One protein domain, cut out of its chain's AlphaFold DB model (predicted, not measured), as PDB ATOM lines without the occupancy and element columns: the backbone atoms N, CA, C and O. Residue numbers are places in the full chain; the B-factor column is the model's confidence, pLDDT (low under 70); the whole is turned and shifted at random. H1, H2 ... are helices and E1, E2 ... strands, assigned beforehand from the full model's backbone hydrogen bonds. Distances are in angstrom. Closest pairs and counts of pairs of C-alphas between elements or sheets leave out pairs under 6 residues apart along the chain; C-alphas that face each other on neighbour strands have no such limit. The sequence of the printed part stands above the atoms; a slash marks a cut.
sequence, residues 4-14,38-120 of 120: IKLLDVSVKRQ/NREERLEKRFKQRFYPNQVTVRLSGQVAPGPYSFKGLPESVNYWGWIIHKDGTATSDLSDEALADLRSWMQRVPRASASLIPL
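What this domain is: This is residues 4 to 14 and 38 to 120 of the 120 residues of an uncharacterized protein of Deinococcus detaillensis (UniProt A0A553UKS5). A small closed barrel of six strands has H3 packed on its outside with the short H2 beside it, while residues 38 to 47 of H1 stick out from one end as an arm. The printed part has 94 residues, with three named helices and six named strands in the order E1 H1 E2 E3 H2 E4 E5 H3 E6, a mixed class. Round the antiparallel ring run E1 E2 E5 E4 E3 E6 and back to E1. The whole is compact, with a radius of gyration of the C-alphas of 13.4 A, and spans 42 by 28 by 20 A.

How they stand to each other: E1, residues 4 to 13, bends by 61 degrees at residue 7; its residues 4 to 5 pair with E6, residues 114 to 119 (N 4 and O 115, 2.9 A), and its residues 6 to 13 with E2, residues 54 to 60 (N 10 and O 57, 2.8 A). H1, residues 38 to 51, is close but not clearly touching H3, residues 97 to 109: their closest C-alphas, of Phe 51 and Asp 97, are 7.9 A apart. E2 is antiparallel to E5, residues 90 to 95, with N 56 and O 93 at 2.8 A. E3, residues 67 to 72, is antiparallel to E6, with N 70 and O 118 at 2.8 A, and to E4, residues 83 to 85, with N 69 and O 83 at 2.8 A. H2, residues 76 to 79, lies outside the barrel at a height of 4.9 A and touches residues 98 to 103 of H3; the closest C-alphas, of Ser 77 and Ala 99, are 5.1 A apart. E4 and E5 form a hairpin, with N 84 and O 92 at 2.9 A. H3 lies outside the barrel at a height of 9.8 A. In H1 and H3 every O i to N i+4 pair is within hydrogen-bond range; H2 is too short for one.

Where its parts are: E1 begins at C-alpha 4 (45.817, -22.363, -6.330) and is 24.8 A long. H1 is 20.1 A, E2 18.7 A, E3 15.7 A, E5 15.6 A, H3 18.6 A and E6 16.2 A, ending at C-alpha 119 (49.607, -19.720, -18.916).

The domain as a whole: The C-alphas farthest apart, of Asn 38 and Pro 111, are 43.9 A apart. Residues 15 to 37 are not printed, and C-alphas 14 and 38 are 21.6 A apart across the cut. Of the links printed whole, none is long. The pLDDT is under 70 at residue 14, residues 38 to 52 and residues 111 to 114.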
ATOM      1  N   ILE A   4      47.192 -21.899  -6.177       71.75
ATOM      2  CA  ILE A   4      45.817 -22.363  -6.330       71.75
ATOM      3  C   ILE A   4      45.713 -23.765  -5.762       71.75
ATOM      4  O   ILE A   4      46.497 -24.657  -6.093       71.75
ATOM      5  N   LYS A   5      44.737 -23.955  -4.879       75.62
ATOM      6  CA  LYS A   5      44.455 -25.262  -4.300       75.62
ATOM      7  C   LYS A   5      43.442 -25.980  -5.170       75.62
ATOM      8  O   LYS A   5      42.432 -25.404  -5.579       75.62
ATOM      9  N   LEU A   6      43.725 -27.247  -5.417       75.38
ATOM     10  CA  LEU A   6      42.807 -28.180  -6.054       75.38
ATOM     11  C   LEU A   6      41.864 -28.659  -4.939       75.38
ATOM     12  O   LEU A   6      42.299 -29.326  -4.003       75.38
ATOM     13  N   LEU A   7      40.611 -28.204  -4.971       77.00
ATOM     14  CA  LEU A   7      39.632 -28.447  -3.908       77.00
ATOM     15  C   LEU A   7      38.963 -29.810  -4.039       77.00
ATOM     16  O   LEU A   7      38.729 -30.480  -3.040       77.00
ATOM     17  N   ASP A   8      38.625 -30.181  -5.268       77.38
ATOM     18  CA  ASP A   8      37.891 -31.402  -5.565       77.38
ATOM     19  C   ASP A   8      38.277 -31.909  -6.951       77.38
ATOM     20  O   ASP A   8      38.520 -31.105  -7.852       77.38
ATOM     21  N   VAL A   9      38.334 -33.227  -7.115       81.50
ATOM     22  CA  VAL A   9      38.720 -33.885  -8.364       81.50
ATOM     23  C   VAL A   9      37.625 -34.856  -8.767       81.50
ATOM     24  O   VAL A   9      37.455 -35.921  -8.177       81.50
ATOM     25  N   SER A  10      36.920 -34.501  -9.833       81.88
ATOM     26  CA  SER A  10      35.956 -35.363 -10.495       81.88
ATOM     27  C   SER A  10      36.610 -36.038 -11.693       81.88
ATOM     28  O   SER A  10      37.221 -35.394 -12.545       81.88
ATOM     29  N   VAL A  11      36.484 -37.360 -11.765       83.75
ATOM     30  CA  VAL A  11      36.986 -38.156 -12.885       83.75
ATOM     31  C   VAL A  11      35.797 -38.746 -13.613       83.75
ATOM     32  O   VAL A  11      35.054 -39.560 -13.061       83.75
ATOM     33  N   LYS A  12      35.659 -38.392 -14.886       80.94
ATOM     34  CA  LYS A  12      34.693 -39.003 -15.784       80.94
ATOM     35  C   LYS A  12      35.442 -39.817 -16.827       80.94
ATOM     36  O   LYS A  12      36.001 -39.278 -17.776       80.94
ATOM     37  N   ARG A  13      35.418 -41.142 -16.673       76.50
ATOM     38  CA  ARG A  13      35.888 -42.035 -17.732       76.50
ATOM     39  C   ARG A  13      34.913 -41.945 -18.898       76.50
ATOM     40  O   ARG A  13      33.740 -42.303 -18.759       76.50
ATOM     41  N   GLN A  14      35.386 -41.467 -20.039       66.75
ATOM     42  CA  GLN A  14      34.630 -41.547 -21.273       66.75
ATOM     43  C   GLN A  14      34.562 -43.026 -21.653       66.75
ATOM     44  O   GLN A  14      35.553 -43.640 -22.047       66.75
ATOM     45  N   ASN A  38      38.420 -34.828 -42.771       52.28
ATOM     46  CA  ASN A  38      37.646 -35.552 -41.777       52.28
ATOM     47  C   ASN A  38      38.297 -36.879 -41.336       52.28
ATOM     48  O   ASN A  38      37.869 -37.478 -40.346       52.28
ATOM     49  N   ARG A  39      39.305 -37.393 -42.054       53.28
ATOM     50  CA  ARG A  39      39.988 -38.644 -41.681       53.28
ATOM     51  C   ARG A  39      40.893 -38.455 -40.467       53.28
ATOM     52  O   ARG A  39      40.918 -39.325 -39.595       53.28
ATOM     53  N   GLU A  40      41.592 -37.328 -40.403       54.78
ATOM     54  CA  GLU A  40      42.525 -37.005 -39.323       54.78
ATOM     55  C   GLU A  40      41.783 -36.755 -38.010       54.78
ATOM     56  O   GLU A  40      42.092 -37.410 -37.017       54.78
ATOM     57  N   GLU A  41      40.703 -35.966 -38.020       56.53
ATOM     58  CA  GLU A  41      39.881 -35.737 -36.822       56.53
ATOM     59  C   GLU A  41      39.271 -37.034 -36.257       56.53
ATOM     60  O   GLU A  41      39.154 -37.213 -35.040       56.53
ATOM     61  N   ARG A  42      38.875 -37.975 -37.130       58.88
ATOM     62  CA  ARG A  42      38.354 -39.286 -36.705       58.88
ATOM     63  C   ARG A  42      39.446 -40.159 -36.089       58.88
ATOM     64  O   ARG A  42      39.178 -40.856 -35.107       58.88
ATOM     65  N   LEU A  43      40.651 -40.149 -36.657       60.12
ATOM     66  CA  LEU A  43      41.796 -40.893 -36.131       60.12
ATOM     67  C   LEU A  43      42.267 -40.311 -34.799       60.12
ATOM     68  O   LEU A  43      42.487 -41.068 -33.857       60.12
ATOM     69  N   GLU A  44      42.319 -38.986 -34.683       58.88
ATOM     70  CA  GLU A  44      42.682 -38.295 -33.452       58.88
ATOM     71  C   GLU A  44      41.661 -38.571 -32.339       58.88
ATOM     72  O   GLU A  44      42.047 -38.902 -31.219       58.88
ATOM     73  N   LYS A  45      40.354 -38.565 -32.647       59.97
ATOM     74  CA  LYS A  45      39.302 -38.964 -31.690       59.97
ATOM     75  C   LYS A  45      39.447 -40.417 -31.233       59.97
ATOM     76  O   LYS A  45      39.306 -40.690 -30.041       59.97
ATOM     77  N   ARG A  46      39.755 -41.350 -32.146       59.62
ATOM     78  CA  ARG A  46      40.020 -42.760 -31.793       59.62
ATOM     79  C   ARG A  46      41.267 -42.899 -30.925       59.62
ATOM     80  O   ARG A  46      41.246 -43.667 -29.969       59.62
ATOM     81  N   PHE A  47      42.328 -42.154 -31.228       64.31
ATOM     82  CA  PHE A  47      43.563 -42.157 -30.449       64.31
ATOM     83  C   PHE A  47      43.332 -41.580 -29.047       64.31
ATOM     84  O   PHE A  47      43.655 -42.234 -28.059       64.31
ATOM     85  N   LYS A  48      42.671 -40.423 -28.935       60.94
ATOM     86  CA  LYS A  48      42.307 -39.814 -27.646       60.94
ATOM     87  C   LYS A  48      41.448 -40.749 -26.798       60.94
ATOM     88  O   LYS A  48      41.784 -40.988 -25.649       60.94
ATOM     89  N   GLN A  49      40.430 -41.392 -27.371       61.03
ATOM     90  CA  GLN A  49      39.630 -42.379 -26.630       61.03
ATOM     91  C   GLN A  49      40.419 -43.627 -26.215       61.03
ATOM     92  O   GLN A  49      40.103 -44.238 -25.196       61.03
ATOM     93  N   ARG A  50      41.421 -44.035 -27.003       59.88
ATOM     94  CA  ARG A  50      42.235 -45.222 -26.717       59.88
ATOM     95  C   ARG A  50      43.290 -44.957 -25.640       59.88
ATOM     96  O   ARG A  50      43.517 -45.839 -24.820       59.88
ATOM     97  N   PHE A  51      43.919 -43.783 -25.657       61.22
ATOM     98  CA  PHE A  51      45.089 -43.464 -24.829       61.22
ATOM     99  C   PHE A  51      44.802 -42.470 -23.692       61.22
ATOM    100  O   PHE A  51      45.488 -42.509 -22.677       61.22
ATOM    101  N   TYR A  52      43.765 -41.638 -23.820       68.44
ATOM    102  CA  TYR A  52      43.361 -40.612 -22.848       68.44
ATOM    103  C   TYR A  52      41.858 -40.712 -22.514       68.44
ATOM    104  O   TYR A  52      41.093 -39.779 -22.754       68.44
ATOM    105  N   PRO A  53      41.379 -41.858 -21.991       76.12
ATOM    106  CA  PRO A  53      39.951 -42.081 -21.768       76.12
ATOM    107  C   PRO A  53      39.383 -41.297 -20.573       76.12
ATOM    108  O   PRO A  53      38.169 -41.331 -20.349       76.12
ATOM    109  N   ASN A  54      40.222 -40.656 -19.755       79.88
ATOM    110  CA  ASN A  54      39.796 -40.060 -18.495       79.88
ATOM    111  C   ASN A  54      39.714 -38.545 -18.613       79.88
ATOM    112  O   ASN A  54      40.725 -37.856 -18.554       79.88
ATOM    113  N   GLN A  55      38.494 -38.022 -18.683       83.31
ATOM    114  CA  GLN A  55      38.272 -36.592 -18.558       83.31
ATOM    115  C   GLN A  55      38.290 -36.230 -17.073       83.31
ATOM    116  O   GLN A  55      37.419 -36.650 -16.302       83.31
ATOM    117  N   VAL A  56      39.296 -35.469 -16.657       85.81
ATOM    118  CA  VAL A  56      39.472 -35.033 -15.274       85.81
ATOM    119  C   VAL A  56      39.036 -33.586 -15.154       85.81
ATOM    120  O   VAL A  56      39.481 -32.723 -15.904       85.81
ATOM    121  N   THR A  57      38.135 -33.327 -14.216       86.44
ATOM    122  CA  THR A  57      37.665 -31.991 -13.856       86.44
ATOM    123  C   THR A  57      38.102 -31.697 -12.436       86.44
ATOM    124  O   THR A  57      37.784 -32.449 -11.518       86.44
ATOM    125  N   VAL A  58      38.820 -30.600 -12.243       86.88
ATOM    126  CA  VAL A  58      39.313 -30.181 -10.939       86.88
ATOM    127  C   VAL A  58      38.726 -28.832 -10.579       86.88
ATOM    128  O   VAL A  58      38.743 -27.899 -11.378       86.88
ATOM    129  N   ARG A  59      38.209 -28.711  -9.361       85.31
ATOM    130  CA  ARG A  59      37.699 -27.447  -8.840       85.31
ATOM    131  C   ARG A  59      38.835 -26.645  -8.216       85.31
ATOM    132  O   ARG A  59      39.551 -27.157  -7.357       85.31
ATOM    133  N   LEU A  60      38.985 -25.390  -8.624       84.75
ATOM    134  CA  LEU A  60      40.030 -24.499  -8.127       84.75
ATOM    135  C   LEU A  60      39.514 -23.639  -6.970       84.75
ATOM    136  O   LEU A  60      38.351 -23.243  -6.939       84.75
ATOM    137  N   SER A  61      40.388 -23.339  -6.006       77.94
ATOM    138  CA  SER A  61      40.056 -22.480  -4.860       77.94
ATOM    139  C   SER A  61      40.037 -20.982  -5.168       77.94
ATOM    140  O   SER A  61      39.647 -20.204  -4.304       77.94
ATOM    141  N   GLY A  62      40.506 -20.569  -6.348       74.69
ATOM    142  CA  GLY A  62      40.628 -19.168  -6.750       74.69
ATOM    143  C   GLY A  62      39.956 -18.898  -8.091       74.69
ATOM    144  O   GLY A  62      39.782 -19.807  -8.901       74.69
ATOM    145  N   GLN A  63      39.598 -17.636  -8.328       74.44
ATOM    146  CA  GLN A  63      39.162 -17.183  -9.645       74.44
ATOM    147  C   GLN A  63      40.380 -16.976 -10.539       74.44
ATOM    148  O   GLN A  63      41.263 -16.176 -10.237       74.44
ATOM    149  N   VAL A  64      40.408 -17.704 -11.647       79.88
ATOM    150  CA  VAL A  64      41.429 -17.583 -12.684       79.88
ATOM    151  C   VAL A  64      40.724 -17.255 -13.986       79.88
ATOM    152  O   VAL A  64      39.596 -17.698 -14.211       79.88
ATOM    153  N   ALA A  65      41.370 -16.452 -14.831       82.62
ATOM    154  CA  ALA A  65      40.847 -16.181 -16.156       82.62
ATOM    155  C   ALA A  65      40.650 -17.504 -16.923       82.62
ATOM    156  O   ALA A  65      41.491 -18.399 -16.831       82.62
ATOM    157  N   PRO A  66      39.542 -17.655 -17.662       86.19
ATOM    158  CA  PRO A  66      39.336 -18.830 -18.490       86.19
ATOM    159  C   PRO A  66      40.385 -18.879 -19.605       86.19
ATOM    160  O   PRO A  66      40.672 -17.858 -20.233       86.19
ATOM    161  N   GLY A  67      40.937 -20.060 -19.870       86.69
ATOM    162  CA  GLY A  67      41.987 -20.235 -20.870       86.69
ATOM    163  C   GLY A  67      42.818 -21.503 -20.675       86.69
ATOM    164  O   GLY A  67      42.547 -22.279 -19.756       86.69
ATOM    165  N   PRO A  68      43.809 -21.736 -21.548       86.19
ATOM    166  CA  PRO A  68      44.753 -22.837 -21.416       86.19
ATOM    167  C   PRO A  68      45.856 -22.501 -20.402       86.19
ATOM    168  O   PRO A  68      46.477 -21.439 -20.444       86.19
ATOM    169  N   TYR A  69      46.113 -23.428 -19.485       86.38
ATOM    170  CA  TYR A  69      47.138 -23.318 -18.454       86.38
ATOM    171  C   TYR A  69      47.840 -24.656 -18.229       86.38
ATOM    172  O   TYR A  69      47.317 -25.722 -18.531       86.38
ATOM    173  N   SER A  70      49.017 -24.609 -17.623       85.88
ATOM    174  CA  SER A  70      49.698 -25.757 -17.035       85.88
ATOM    175  C   SER A  70      49.847 -25.552 -15.530       85.88
ATOM    176  O   SER A  70      49.983 -24.428 -15.041       85.88
ATOM    177  N   PHE A  71      49.805 -26.638 -14.763       84.19
ATOM    178  CA  PHE A  71      49.980 -26.577 -13.315       84.19
ATOM    179  C   PHE A  71      51.422 -26.897 -12.940       84.19
ATOM    180  O   PHE A  71      51.856 -28.047 -12.938       84.19
ATOM    181  N   LYS A  72      52.171 -25.887 -12.521       80.94
ATOM    182  CA  LYS A  72      53.488 -26.067 -11.922       80.94
ATOM    183  C   LYS A  72      53.358 -26.759 -10.565       80.94
ATOM    184  O   LYS A  72      52.704 -26.248  -9.651       80.94
ATOM    185  N   GLY A  73      54.019 -27.908 -10.453       77.88
ATOM    186  CA  GLY A  73      53.999 -28.786  -9.282       77.88
ATOM    187  C   GLY A  73      53.209 -30.080  -9.492       77.88
ATOM    188  O   GLY A  73      53.389 -31.004  -8.701       77.88
ATOM    189  N   LEU A  74      52.393 -30.168 -10.551       83.12
ATOM    190  CA  LEU A  74      51.824 -31.436 -11.009       83.12
ATOM    191  C   LEU A  74      52.871 -32.244 -11.801       83.12
ATOM    192  O   LEU A  74      53.758 -31.641 -12.412       83.12
ATOM    193  N   PRO A  75      52.773 -33.588 -11.803       82.19
ATOM    194  CA  PRO A  75      53.600 -34.441 -12.651       82.19
ATOM    195  C   PRO A  75      53.511 -34.034 -14.127       82.19
ATOM    196  O   PRO A  75      52.460 -33.604 -14.603       82.19
ATOM    197  N   GLU A  76      54.606 -34.186 -14.867       81.12
ATOM    198  CA  GLU A  76      54.664 -33.819 -16.288       81.12
ATOM    199  C   GLU A  76      53.665 -34.624 -17.133       81.12
ATOM    200  O   GLU A  76      52.987 -34.060 -17.990       81.12
ATOM    201  N   SER A  77      53.467 -35.902 -16.789       80.38
ATOM    202  CA  SER A  77      52.453 -36.790 -17.375       80.38
ATOM    203  C   SER A  77      51.034 -36.206 -17.317       80.38
ATOM    204  O   SER A  77      50.226 -36.434 -18.215       80.38
ATOM    205  N   VAL A  78      50.738 -35.401 -16.294       83.75
ATOM    206  CA  VAL A  78      49.432 -34.768 -16.056       83.75
ATOM    207  C   VAL A  78      49.279 -33.441 -16.804       83.75
ATOM    208  O   VAL A  78      48.162 -32.998 -17.064       83.75
ATOM    209  N   ASN A  79      50.384 -32.782 -17.151       85.44
ATOM    210  CA  ASN A  79      50.372 -31.502 -17.862       85.44
ATOM    211  C   ASN A  79      50.554 -31.642 -19.378       85.44
ATOM    212  O   ASN A  79      50.545 -30.625 -20.065       85.44
ATOM    213  N   TYR A  80      50.690 -32.863 -19.902       80.06
ATOM    214  CA  TYR A  80      51.015 -33.111 -21.309       80.06
ATOM    215  C   TYR A  80      50.072 -32.405 -22.300       80.06
ATOM    216  O   TYR A  80      50.528 -31.802 -23.266       80.06
ATOM    217  N   TRP A  81      48.761 -32.424 -22.038       77.12
ATOM    218  CA  TRP A  81      47.751 -31.753 -22.873       77.12
ATOM    219  C   TRP A  81      47.372 -30.348 -22.393       77.12
ATOM    220  O   TRP A  81      46.538 -29.685 -23.008       77.12
ATOM    221  N   GLY A  82      47.962 -29.892 -21.289       83.69
ATOM    222  CA  GLY A  82      47.512 -28.695 -20.598       83.69
ATOM    223  C   GLY A  82      46.125 -28.850 -19.970       83.69
ATOM    224  O   GLY A  82      45.463 -29.887 -20.040       83.69
ATOM    225  N   TRP A  83      45.698 -27.789 -19.305       87.94
ATOM    226  CA  TRP A  83      44.456 -27.697 -18.558       87.94
ATOM    227  C   TRP A  83      43.660 -26.506 -19.052       87.94
ATOM    228  O   TRP A  83      44.172 -25.394 -19.139       87.94
ATOM    229  N   ILE A  84      42.389 -26.729 -19.349       88.56
ATOM    230  CA  ILE A  84      41.482 -25.664 -19.763       88.56
ATOM    231  C   ILE A  84      40.716 -25.203 -18.536       88.56
ATOM    232  O   ILE A  84      39.960 -25.977 -17.953       88.56
ATOM    233  N   ILE A  85      40.913 -23.948 -18.149       88.56
ATOM    234  CA  ILE A  85      40.163 -23.309 -17.074       88.56
ATOM    235  C   ILE A  85      38.894 -22.698 -17.648       88.56
ATOM    236  O   ILE A  85      38.922 -21.940 -18.620       88.56
ATOM    237  N   HIS A  86      37.779 -23.013 -17.010       86.69
ATOM    238  CA  HIS A  86      36.455 -22.513 -17.330       86.69
ATOM    239  C   HIS A  86      36.083 -21.345 -16.416       86.69
ATOM    240  O   HIS A  86      36.633 -21.150 -15.331       86.69
ATOM    241  N   LYS A  87      35.101 -20.550 -16.854       82.56
ATOM    242  CA  LYS A  87      34.613 -19.367 -16.118       82.56
ATOM    243  C   LYS A  87      33.990 -19.699 -14.758       82.56
ATOM    244  O   LYS A  87      33.867 -18.815 -13.918       82.56
ATOM    245  N   ASP A  88      33.583 -20.947 -14.556       82.19
ATOM    246  CA  ASP A  88      33.015 -21.463 -13.308       82.19
ATOM    247  C   ASP A  88      34.085 -21.806 -12.250       82.19
ATOM    248  O   ASP A  88      33.745 -22.226 -11.143       82.19
ATOM    249  N   GLY A  89      35.373 -21.613 -12.567       81.88
ATOM    250  CA  GLY A  89      36.487 -21.946 -11.679       81.88
ATOM    251  C   GLY A  89      36.834 -23.437 -11.673       81.88
ATOM    252  O   GLY A  89      37.496 -23.913 -10.746       81.88
ATOM    253  N   THR A  90      36.389 -24.188 -12.683       87.19
ATOM    254  CA  THR A  90      36.822 -25.569 -12.910       87.19
ATOM    255  C   THR A  90      37.925 -25.633 -13.960       87.19
ATOM    256  O   THR A  90      37.992 -24.814 -14.872       87.19
ATOM    257  N   ALA A  91      38.816 -26.609 -13.828       86.56
ATOM    258  CA  ALA A  91      39.854 -26.919 -14.795       86.56
ATOM    259  C   ALA A  91      39.614 -28.319 -15.354       86.56
ATOM    260  O   ALA A  91      39.415 -29.258 -14.587       86.56
ATOM    261  N   THR A  92      39.647 -28.477 -16.672       87.81
ATOM    262  CA  THR A  92      39.454 -29.771 -17.334       87.81
ATOM    263  C   THR A  92      40.676 -30.168 -18.140       87.81
ATOM    264  O   THR A  92      41.230 -29.330 -18.853       87.81
ATOM    265  N   SER A  93      41.048 -31.443 -18.078       86.94
ATOM    266  CA  SER A  93      42.074 -32.037 -18.934       86.94
ATOM    267  C   SER A  93      41.764 -33.511 -19.204       86.94
ATOM    268  O   SER A  93      41.109 -34.171 -18.391       86.94
ATOM    269  N   ASP A  94      42.229 -34.017 -20.343       84.81
ATOM    270  CA  ASP A  94      42.114 -35.424 -20.714       84.81
ATOM    271  C   ASP A  94      43.408 -36.154 -20.335       84.81
ATOM    272  O   ASP A  94      44.490 -35.854 -20.840       84.81
ATOM    273  N   LEU A  95      43.293 -37.123 -19.428       85.00
ATOM    274  CA  LEU A  95      44.413 -37.883 -18.881       85.00
ATOM    275  C   LEU A  95      44.376 -39.348 -19.330       85.00
ATOM    276  O   LEU A  95      43.315 -39.964 -19.491       85.00
ATOM    277  N   SER A  96      45.566 -39.927 -19.480       82.12
ATOM    278  CA  SER A  96      45.747 -41.371 -19.602       82.12
ATOM    279  C   SER A  96      45.500 -42.060 -18.256       82.12
ATOM    280  O   SER A  96      45.399 -41.411 -17.211       82.12
ATOM    281  N   ASP A  97      45.382 -43.389 -18.258       80.25
ATOM    282  CA  ASP A  97      45.261 -44.159 -17.011       80.25
ATOM    283  C   ASP A  97      46.511 -43.988 -16.117       80.25
ATOM    284  O   ASP A  97      46.386 -43.891 -14.896       80.25
ATOM    285  N   GLU A  98      47.697 -43.869 -16.725       82.50
ATOM    286  CA  GLU A  98      48.972 -43.624 -16.033       82.50
ATOM    287  C   GLU A  98      49.030 -42.216 -15.423       82.50
ATOM    288  O   GLU A  98      49.223 -42.074 -14.217       82.50
ATOM    289  N   ALA A  99      48.733 -41.176 -16.210       84.12
ATOM    290  CA  ALA A  99      48.695 -39.799 -15.717       84.12
ATOM    291  C   ALA A  99      47.647 -39.616 -14.604       84.12
ATOM    292  O   ALA A  99      47.846 -38.869 -13.644       84.12
ATOM    293  N   LEU A 100      46.524 -40.333 -14.685       84.00
ATOM    294  CA  LEU A 100      45.513 -40.327 -13.635       84.00
ATOM    295  C   LEU A 100      46.001 -41.002 -12.341       84.00
ATOM    296  O   LEU A 100      45.690 -40.523 -11.245       84.00
ATOM    297  N   ALA A 101      46.753 -42.101 -12.445       84.75
ATOM    298  CA  ALA A 101      47.376 -42.750 -11.293       84.75
ATOM    299  C   ALA A 101      48.425 -41.839 -10.632       84.75
ATOM    300  O   ALA A 101      48.450 -41.727  -9.401       84.75
ATOM    301  N   ASP A 102      49.214 -41.123 -11.434       85.94
ATOM    302  CA  ASP A 102      50.183 -40.131 -10.961       85.94
ATOM    303  C   ASP A 102      49.500 -38.978 -10.220       85.94
ATOM    304  O   ASP A 102      49.901 -38.631  -9.106       85.94
ATOM    305  N   LEU A 103      48.421 -38.425 -10.785       84.56
ATOM    306  CA  LEU A 103      47.644 -37.356 -10.153       84.56
ATOM    307  C   LEU A 103      47.063 -37.805  -8.804       84.56
ATOM    308  O   LEU A 103      47.173 -37.083  -7.812       84.56
ATOM    309  N   ARG A 104      46.498 -39.017  -8.730       84.69
ATOM    310  CA  ARG A 104      45.982 -39.584  -7.471       84.69
ATOM    311  C   ARG A 104      47.084 -39.769  -6.431       84.69
ATOM    312  O   ARG A 104      46.894 -39.404  -5.273       84.69
ATOM    313  N   SER A 105      48.229 -40.304  -6.843       85.88
ATOM    314  CA  SER A 105      49.384 -40.518  -5.962       85.88
ATOM    315  C   SER A 105      49.936 -39.195  -5.430       85.88
ATOM    316  O   SER A 105      50.274 -39.071  -4.251       85.88
ATOM    317  N   TRP A 106      49.977 -38.172  -6.281       83.56
ATOM    318  CA  TRP A 106      50.384 -36.829  -5.898       83.56
ATOM    319  C   TRP A 106      49.394 -36.178  -4.921       83.56
ATOM    320  O   TRP A 106      49.822 -35.648  -3.898       83.56
ATOM    321  N   MET A 107      48.082 -36.295  -5.157       80.81
ATOM    322  CA  MET A 107      47.051 -35.810  -4.225       80.81
ATOM    323  C   MET A 107      47.142 -36.474  -2.847       80.81
ATOM    324  O   MET A 107      46.941 -35.813  -1.831       80.81
ATOM    325  N   GLN A 108      47.460 -37.773  -2.797       80.69
ATOM    326  CA  GLN A 108      47.662 -38.491  -1.535       80.69
ATOM    327  C   GLN A 108      48.909 -38.008  -0.786       80.69
ATOM    328  O   GLN A 108      48.882 -37.892   0.439       80.69
ATOM    329  N   ARG A 109      49.999 -37.702  -1.503       78.62
ATOM    330  CA  ARG A 109      51.224 -37.147  -0.902       78.62
ATOM    331  C   ARG A 109      51.062 -35.700  -0.454       78.62
ATOM    332  O   ARG A 109      51.708 -35.294   0.508       78.62
ATOM    333  N   VAL A 110      50.231 -34.925  -1.145       70.44
ATOM    334  CA  VAL A 110      50.061 -33.493  -0.896       70.44
ATOM    335  C   VAL A 110      48.593 -33.204  -0.550       70.44
ATOM    336  O   VAL A 110      47.837 -32.722  -1.389       70.44
ATOM    337  N   PRO A 111      48.163 -33.436   0.705       56.53
ATOM    338  CA  PRO A 111      46.751 -33.368   1.111       56.53
ATOM    339  C   PRO A 111      46.116 -31.963   1.028       56.53
ATOM    340  O   PRO A 111      44.918 -31.801   1.248       56.53
ATOM    341  N   ARG A 112      46.904 -30.927   0.713       57.94
ATOM    342  CA  ARG A 112      46.462 -29.551   0.418       57.94
ATOM    343  C   ARG A 112      47.230 -28.991  -0.772       57.94
ATOM    344  O   ARG A 112      47.856 -27.937  -0.671       57.94
ATOM    345  N   ALA A 113      47.250 -29.749  -1.859       61.81
ATOM    346  CA  ALA A 113      48.109 -29.486  -2.993       61.81
ATOM    347  C   ALA A 113      47.868 -28.100  -3.605       61.81
ATOM    348  O   ALA A 113      46.880 -27.842  -4.292       61.81
ATOM    349  N   SER A 114      48.784 -27.189  -3.289       65.81
ATOM    350  CA  SER A 114      48.910 -25.886  -3.913       65.81
ATOM    351  C   SER A 114      49.738 -26.049  -5.176       65.81
ATOM    352  O   SER A 114      50.948 -26.268  -5.096       65.81
ATOM    353  N   ALA A 115      49.093 -25.943  -6.329       70.19
ATOM    354  CA  ALA A 115      49.775 -25.843  -7.607       70.19
ATOM    355  C   ALA A 115      49.779 -24.379  -8.054       70.19
ATOM    356  O   ALA A 115      48.882 -23.602  -7.724       70.19
ATOM    357  N   SER A 116      50.809 -23.978  -8.791       76.62
ATOM    358  CA  SER A 116      50.835 -22.645  -9.407       76.62
ATOM    359  C   SER A 116      50.461 -22.773 -10.873       76.62
ATOM    360  O   SER A 116      50.926 -23.680 -11.550       76.62
ATOM    361  N   LEU A 117      49.593 -21.896 -11.362       76.56
ATOM    362  CA  LEU A 117      49.207 -21.899 -12.767       76.56
ATOM    363  C   LEU A 117      50.211 -21.127 -13.608       76.56
ATOM    364  O   LEU A 117      50.573 -20.007 -13.261       76.56
ATOM    365  N   ILE A 118      50.599 -21.707 -14.736       79.56
ATOM    366  CA  ILE A 118      51.397 -21.066 -15.775       79.56
ATOM    367  C   ILE A 118      50.526 -20.999 -17.037       79.56
ATOM    368  O   ILE A 118      50.016 -22.038 -17.450       79.56
ATOM    369  N   PRO A 119      50.308 -19.817 -17.637       77.00
ATOM    370  CA  PRO A 119      49.607 -19.720 -18.916       77.00
ATOM    371  C   PRO A 119      50.398 -20.453 -20.009       77.00
ATOM    372  O   PRO A 119      51.627 -20.362 -20.030       77.00
ATOM    373  N   LEU A 120      49.688 -21.194 -20.861       72.00
ATOM    374  CA  LEU A 120      50.252 -21.877 -22.031       72.00
ATOM    375  C   LEU A 120      50.215 -20.982 -23.273       72.00
ATOM    376  O   LEU A 120      49.244 -20.203 -23.403       72.00
TER     377      LEU A 120